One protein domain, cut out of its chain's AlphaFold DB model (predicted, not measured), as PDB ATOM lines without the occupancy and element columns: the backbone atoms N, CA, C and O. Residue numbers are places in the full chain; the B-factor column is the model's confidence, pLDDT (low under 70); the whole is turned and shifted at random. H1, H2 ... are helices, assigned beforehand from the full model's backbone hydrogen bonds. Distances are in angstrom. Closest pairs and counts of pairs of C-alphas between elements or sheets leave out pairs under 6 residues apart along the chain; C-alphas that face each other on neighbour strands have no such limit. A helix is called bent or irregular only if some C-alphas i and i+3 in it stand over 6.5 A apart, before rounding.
ATOM      1  N   VAL A  98     198.807 199.026 240.857       77.81
ATOM      2  CA  VAL A  98     199.531 198.729 239.609       77.81
ATOM      3  C   VAL A  98     201.050 198.881 239.775       77.81
ATOM      4  O   VAL A  98     201.811 198.078 239.240       77.81
ATOM      5  N   GLU A  99     201.511 199.824 240.599       82.38
ATOM      6  CA  GLU A  99     202.942 200.034 240.879       82.38
ATOM      7  C   GLU A  99     203.563 198.823 241.592       82.38
ATOM      8  O   GLU A  99     204.680 198.410 241.286       82.38
ATOM      9  N   LYS A 100     202.817 198.201 242.515       82.19
ATOM     10  CA  LYS A 100     203.237 196.978 243.217       82.19
ATOM     11  C   LYS A 100     203.142 195.729 242.344       82.19
ATOM     12  O   LYS A 100     203.829 194.750 242.632       82.19
ATOM     13  N   LEU A 101     202.313 195.751 241.298       84.88
ATOM     14  CA  LEU A 101     202.232 194.665 240.321       84.88
ATOM     15  C   LEU A 101     203.422 194.667 239.359       84.88
ATOM     16  O   LEU A 101     203.847 193.590 238.952       84.88
ATOM     17  N   GLY A 102     204.004 195.831 239.054       87.25
ATOM     18  CA  GLY A 102     205.147 195.961 238.141       87.25
ATOM     19  C   GLY A 102     206.281 194.956 238.408       87.25
ATOM     20  O   GLY A 102     206.621 194.185 237.511       87.25
ATOM     21  N   PRO A 103     206.822 194.865 239.639       87.31
ATOM     22  CA  PRO A 103     207.862 193.890 239.977       87.31
ATOM     23  C   PRO A 103     207.429 192.423 239.855       87.31
ATOM     24  O   PRO A 103     208.262 191.560 239.592       87.31
ATOM     25  N   VAL A 104     206.146 192.114 240.072       88.44
ATOM     26  CA  VAL A 104     205.613 190.750 239.914       88.44
ATOM     27  C   VAL A 104     205.534 190.393 238.434       88.44
ATOM     28  O   VAL A 104     205.998 189.328 238.043       88.44
ATOM     29  N   ILE A 105     205.021 191.306 237.610       89.38
ATOM     30  CA  ILE A 105     204.932 191.144 236.155       89.38
ATOM     31  C   ILE A 105     206.331 191.016 235.542       89.38
ATOM     32  O   ILE A 105     206.563 190.117 234.744       89.38
ATOM     33  N   ALA A 106     207.288 191.845 235.965       89.56
ATOM     34  CA  ALA A 106     208.669 191.759 235.493       89.56
ATOM     35  C   ALA A 106     209.314 190.397 235.808       89.56
ATOM     36  O   ALA A 106     209.988 189.822 234.958       89.56
ATOM     37  N   ARG A 107     209.068 189.848 237.008       86.94
ATOM     38  CA  ARG A 107     209.531 188.499 237.383       86.94
ATOM     39  C   ARG A 107     208.847 187.395 236.577       86.94
ATOM     40  O   ARG A 107     209.501 186.415 236.248       86.94
ATOM     41  N   LEU A 108     207.556 187.546 236.274       90.19
ATOM     42  CA  LEU A 108     206.827 186.602 235.424       90.19
ATOM     43  C   LEU A 108     207.385 186.598 234.001       90.19
ATOM     44  O   LEU A 108     207.659 185.525 233.479       90.19
ATOM     45  N   ASN A 109     207.614 187.776 233.415       89.31
ATOM     46  CA  ASN A 109     208.208 187.895 232.084       89.31
ATOM     47  C   ASN A 109     209.603 187.260 232.044       89.31
ATOM     48  O   ASN A 109     209.831 186.388 231.220       89.31
ATOM     49  N   GLY A 110     210.479 187.579 233.004       89.69
ATOM     50  CA  GLY A 110     211.802 186.947 233.069       89.69
ATOM     51  C   GLY A 110     211.745 185.421 233.243       89.69
ATOM     52  O   GLY A 110     212.588 184.708 232.712       89.69
ATOM     53  N   GLY A 111     210.731 184.898 233.941       84.00
ATOM     54  CA  GLY A 111     210.502 183.454 234.038       84.00
ATOM     55  C   GLY A 111     210.033 182.815 232.725       84.00
ATOM     56  O   GLY A 111     210.392 181.674 232.451       84.00
ATOM     57  N   LEU A 112     209.247 183.535 231.916       87.69
ATOM     58  CA  LEU A 112     208.848 183.095 230.576       87.69
ATOM     59  C   LEU A 112     210.032 183.121 229.604       87.69
ATOM     60  O   LEU A 112     210.178 182.181 228.829       87.69
ATOM     61  N   ASP A 113     210.882 184.145 229.687       87.94
ATOM     62  CA  ASP A 113     212.090 184.272 228.867       87.94
ATOM     63  C   ASP A 113     213.065 183.113 229.146       87.94
ATOM     64  O   ASP A 113     213.467 182.408 228.223       87.94
ATOM     65  N   GLU A 114     213.352 182.814 230.421       82.00
ATOM     66  CA  GLU A 114     214.216 181.682 230.801       82.00
ATOM     67  C   GLU A 114     213.610 180.324 230.384       82.00
ATOM     68  O   GLU A 114     214.326 179.404 229.982       82.00
ATOM     69  N   ALA A 115     212.279 180.182 230.445       82.56
ATOM     70  CA  ALA A 115     211.588 178.970 229.998       82.56
ATOM     71  C   ALA A 115     211.636 178.792 228.470       82.56
ATOM     72  O   ALA A 115     211.743 177.661 227.988       82.56
ATOM     73  N   ALA A 116     211.570 179.891 227.713       82.38
ATOM     74  CA  ALA A 116     211.705 179.881 226.262       82.38
ATOM     75  C   ALA A 116     213.142 179.530 225.841       82.38
ATOM     76  O   ALA A 116     213.323 178.615 225.035       82.38
ATOM     77  N   GLU A 117     214.151 180.160 226.454       77.81
ATOM     78  CA  GLU A 117     215.573 179.856 226.222       77.81
ATOM     79  C   GLU A 117     215.937 178.405 226.573       77.81
ATOM     80  O   GLU A 117     216.806 177.798 225.943       77.81
ATOM     81  N   TRP A 118     215.268 177.814 227.569       68.12
ATOM     82  CA  TRP A 118     215.438 176.400 227.896       68.12
ATOM     83  C   TRP A 118     214.894 175.468 226.806       68.12
ATOM     84  O   TRP A 118     215.491 174.425 226.554       68.12
ATOM     85  N   SER A 119     213.806 175.840 226.124       63.47
ATOM     86  CA  SER A 119     213.246 175.018 225.040       63.47
ATOM     87  C   SER A 119     214.175 174.903 223.820       63.47
ATOM     88  O   SER A 119     214.032 173.972 223.028       63.47
ATOM     89  N   GLU A 120     215.155 175.806 223.701       67.69
ATOM     90  CA  GLU A 120     216.117 175.871 222.596       67.69
ATOM     91  C   GLU A 120     217.488 175.237 222.926       67.69
ATOM     92  O   GLU A 120     218.319 175.083 222.029       67.69
ATOM     93  N   GLY A 121     217.751 174.837 224.180       63.41
ATOM     94  CA  GLY A 121     219.068 174.359 224.627       63.41
ATOM     95  C   GLY A 121     219.056 173.031 225.397       63.41
ATOM     96  O   GLY A 121     218.200 172.784 226.236       63.41
ATOM     97  N   ASP A 122     220.085 172.201 225.193       62.88
ATOM     98  CA  ASP A 122     220.239 170.857 225.787       62.88
ATOM     99  C   ASP A 122     220.748 170.893 227.257       62.88
ATOM    100  O   ASP A 122     221.678 170.186 227.655       62.88
ATOM    101  N   ARG A 123     220.202 171.802 228.086       64.31
ATOM    102  CA  ARG A 123     220.594 171.971 229.501       64.31
ATOM    103  C   ARG A 123     219.872 170.953 230.394       64.31
ATOM    104  O   ARG A 123     218.645 170.882 230.425       64.31
ATOM    105  N   SER A 124     220.640 170.200 231.189       70.81
ATOM    106  CA  SER A 124     220.109 169.175 232.099       70.81
ATOM    107  C   SER A 124     219.288 169.779 233.245       70.81
ATOM    108  O   SER A 124     219.723 170.714 233.919       70.81
ATOM    109  N   VAL A 125     218.134 169.170 233.542       70.50
ATOM    110  CA  VAL A 125     217.235 169.534 234.657       70.50
ATOM    111  C   VAL A 125     217.969 169.586 236.008       70.50
ATOM    112  O   VAL A 125     217.656 170.420 236.854       70.50
ATOM    113  N   LEU A 126     219.001 168.756 236.211       71.31
ATOM    114  CA  LEU A 126     219.812 168.785 237.436       71.31
ATOM    115  C   LEU A 126     220.629 170.080 237.590       71.31
ATOM    116  O   LEU A 126     220.813 170.547 238.714       71.31
ATOM    117  N   GLN A 127     221.113 170.669 236.491       70.12
ATOM    118  CA  GLN A 127     221.851 171.936 236.535       70.12
ATOM    119  C   GLN A 127     220.919 173.105 236.868       70.12
ATOM    120  O   GLN A 127     221.284 173.965 237.668       70.12
ATOM    121  N   LEU A 128     219.693 173.090 236.340       70.88
ATOM    122  CA  LEU A 128     218.647 174.069 236.656       70.88
ATOM    123  C   LEU A 128     218.280 174.061 238.140       70.88
ATOM    124  O   LEU A 128     218.258 175.111 238.782       70.88
ATOM    125  N   LEU A 129     218.051 172.878 238.716       72.06
ATOM    126  CA  LEU A 129     217.721 172.753 240.137       72.06
ATOM    127  C   LEU A 129     218.834 173.285 241.051       72.06
ATOM    128  O   LEU A 129     218.523 173.858 242.095       72.06
ATOM    129  N   GLY A 130     220.103 173.125 240.657       74.25
ATOM    130  CA  GLY A 130     221.256 173.626 241.407       74.25
ATOM    131  C   GLY A 130     221.497 175.135 241.276       74.25
ATOM    132  O   GLY A 130     222.022 175.739 242.208       74.25
ATOM    133  N   GLN A 131     221.111 175.747 240.152       72.38
ATOM    134  CA  GLN A 131     221.304 177.183 239.889       72.38
ATOM    135  C   GLN A 131     220.090 178.046 240.277       72.38
ATOM    136  O   GLN A 131     220.211 179.262 240.417       72.38
ATOM    137  N   THR A 132     218.924 177.430 240.497       80.75
ATOM    138  CA  THR A 132     217.684 178.136 240.849       80.75
ATOM    139  C   THR A 132     217.710 178.658 242.289       80.75
ATOM    140  O   THR A 132     217.982 177.918 243.240       80.75
ATOM    141  N   ASN A 133     217.323 179.923 242.487       83.62
ATOM    142  CA  ASN A 133     217.192 180.517 243.818       83.62
ATOM    143  C   ASN A 133     215.845 180.180 244.483       83.62
ATOM    144  O   ASN A 133     214.938 181.006 244.609       83.62
ATOM    145  N   TRP A 134     215.725 178.939 244.954       84.75
ATOM    146  CA  TRP A 134     214.517 178.431 245.613       84.75
ATOM    147  C   TRP A 134     214.099 179.229 246.851       84.75
ATOM    148  O   TRP A 134     212.909 179.315 247.157       84.75
ATOM    149  N   LYS A 135     215.055 179.829 247.569       89.12
ATOM    150  CA  LYS A 135     214.784 180.558 248.815       89.12
ATOM    151  C   LYS A 135     213.942 181.802 248.565       89.12
ATOM    152  O   LYS A 135     212.986 182.036 249.296       89.12
ATOM    153  N   GLU A 136     214.272 182.579 247.540       85.44
ATOM    154  CA  GLU A 136     213.546 183.806 247.206       85.44
ATOM    155  C   GLU A 136     212.148 183.515 246.658       85.44
ATOM    156  O   GLU A 136     211.190 184.173 247.064       85.44
ATOM    157  N   ALA A 137     212.007 182.484 245.818       86.19
ATOM    158  CA  ALA A 137     210.708 182.044 245.311       86.19
ATOM    159  C   ALA A 137     209.789 181.550 246.441       86.19
ATOM    160  O   ALA A 137     208.633 181.967 246.541       86.19
ATOM    161  N   LEU A 138     210.316 180.715 247.345       90.19
ATOM    162  CA  LEU A 138     209.579 180.244 248.519       90.19
ATOM    163  C   LEU A 138     209.239 181.390 249.472       90.19
ATOM    164  O   LEU A 138     208.112 181.466 249.952       90.19
ATOM    165  N   LEU A 139     210.176 182.304 249.729       90.06
ATOM    166  CA  LEU A 139     209.933 183.459 250.589       90.06
ATOM    167  C   LEU A 139     208.850 184.369 250.005       90.06
ATOM    168  O   LEU A 139     207.989 184.837 250.751       90.06
ATOM    169  N   PHE A 140     208.860 184.592 248.691       89.25
ATOM    170  CA  PHE A 140     207.817 185.330 247.988       89.25
ATOM    171  C   PHE A 140     206.452 184.649 248.144       89.25
ATOM    172  O   PHE A 140     205.511 185.295 248.599       89.25
ATOM    173  N   LEU A 141     206.355 183.347 247.849       89.94
ATOM    174  CA  LEU A 141     205.109 182.579 247.962       89.94
ATOM    175  C   LEU A 141     204.568 182.561 249.394       89.94
ATOM    176  O   LEU A 141     203.396 182.853 249.622       89.94
ATOM    177  N   VAL A 142     205.426 182.284 250.378       92.50
ATOM    178  CA  VAL A 142     205.042 182.274 251.796       92.50
ATOM    179  C   VAL A 142     204.614 183.667 252.253       92.50
ATOM    180  O   VAL A 142     203.623 183.791 252.968       92.50
ATOM    181  N   SER A 143     205.306 184.726 251.828       89.00
ATOM    182  CA  SER A 143     204.940 186.107 252.172       89.00
ATOM    183  C   SER A 143     203.625 186.532 251.519       89.00
ATOM    184  O   SER A 143     202.812 187.200 252.158       89.00
ATOM    185  N   PHE A 144     203.388 186.110 250.278       88.75
ATOM    186  CA  PHE A 144     202.132 186.321 249.570       88.75
ATOM    187  C   PHE A 144     200.971 185.621 250.291       88.75
ATOM    188  O   PHE A 144     199.990 186.271 250.646       88.75
ATOM    189  N   PHE A 145     201.118 184.333 250.622       91.81
ATOM    190  CA  PHE A 145     200.106 183.583 251.374       91.81
ATOM    191  C   PHE A 145     199.888 184.126 252.787       91.81
ATOM    192  O   PHE A 145     198.747 184.244 253.232       91.81
ATOM    193  N   LYS A 146     200.954 184.550 253.473       88.75
ATOM    194  CA  LYS A 146     200.852 185.255 254.758       88.75
ATOM    195  C   LYS A 146     200.064 186.563 254.629       88.75
ATOM    196  O   LYS A 146     199.415 186.966 255.589       88.75
ATOM    197  N   GLY A 147     200.127 187.235 253.481       85.12
ATOM    198  CA  GLY A 147     199.318 188.415 253.174       85.12
ATOM    199  C   GLY A 147     197.841 188.087 252.934       85.12
ATOM    200  O   GLY A 147     196.988 188.830 253.409       85.12
TER     201      GLY A 147
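This is residues 98 to 147 of the 183 residues of an uncharacterized protein of Bacillus badius (UniProt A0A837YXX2). An open, loose U: the long helix H1 makes one arm, and after a turn the short helix H2 and then H3 run back as the other arm, with an empty gap between the arms. The printed part has 50 residues with three named helices, H1, H2 and H3 in chain order, and no named strand; its class is all helix. It is loose, with a radius of gyration of the C-alphas of 13.3 A, and spans 38 by 21 by 12 A, only just flat.

H1, residues 98 to 119, begins at C-alpha 98 (199.531, 198.729, 239.609) and is 31.0 A long from first to last C-alpha. It is neither bent nor irregular, but only just: C-alphas 100 and 103 are 6.4 A apart. H2 is residues 125 to 131. H3, residues 134 to 147, is 19.7 A long and ends at C-alpha 147 (199.318, 188.415, 253.174).

H1, H2 and H3 are apart from one another. Residues 105 to 117 of H1 and 141 to 147 of H3 are among those that stand free. Every O i to N i+4 pair is within hydrogen-bond range in H2 and H3, and 16 of 18 in H1.

The C-alphas of Asp 122 and Gly 147, the two farthest apart, are 38.7 A apart. The printed part has no cut, and both links are tight. Residues 118 to 123 have pLDDT under 70.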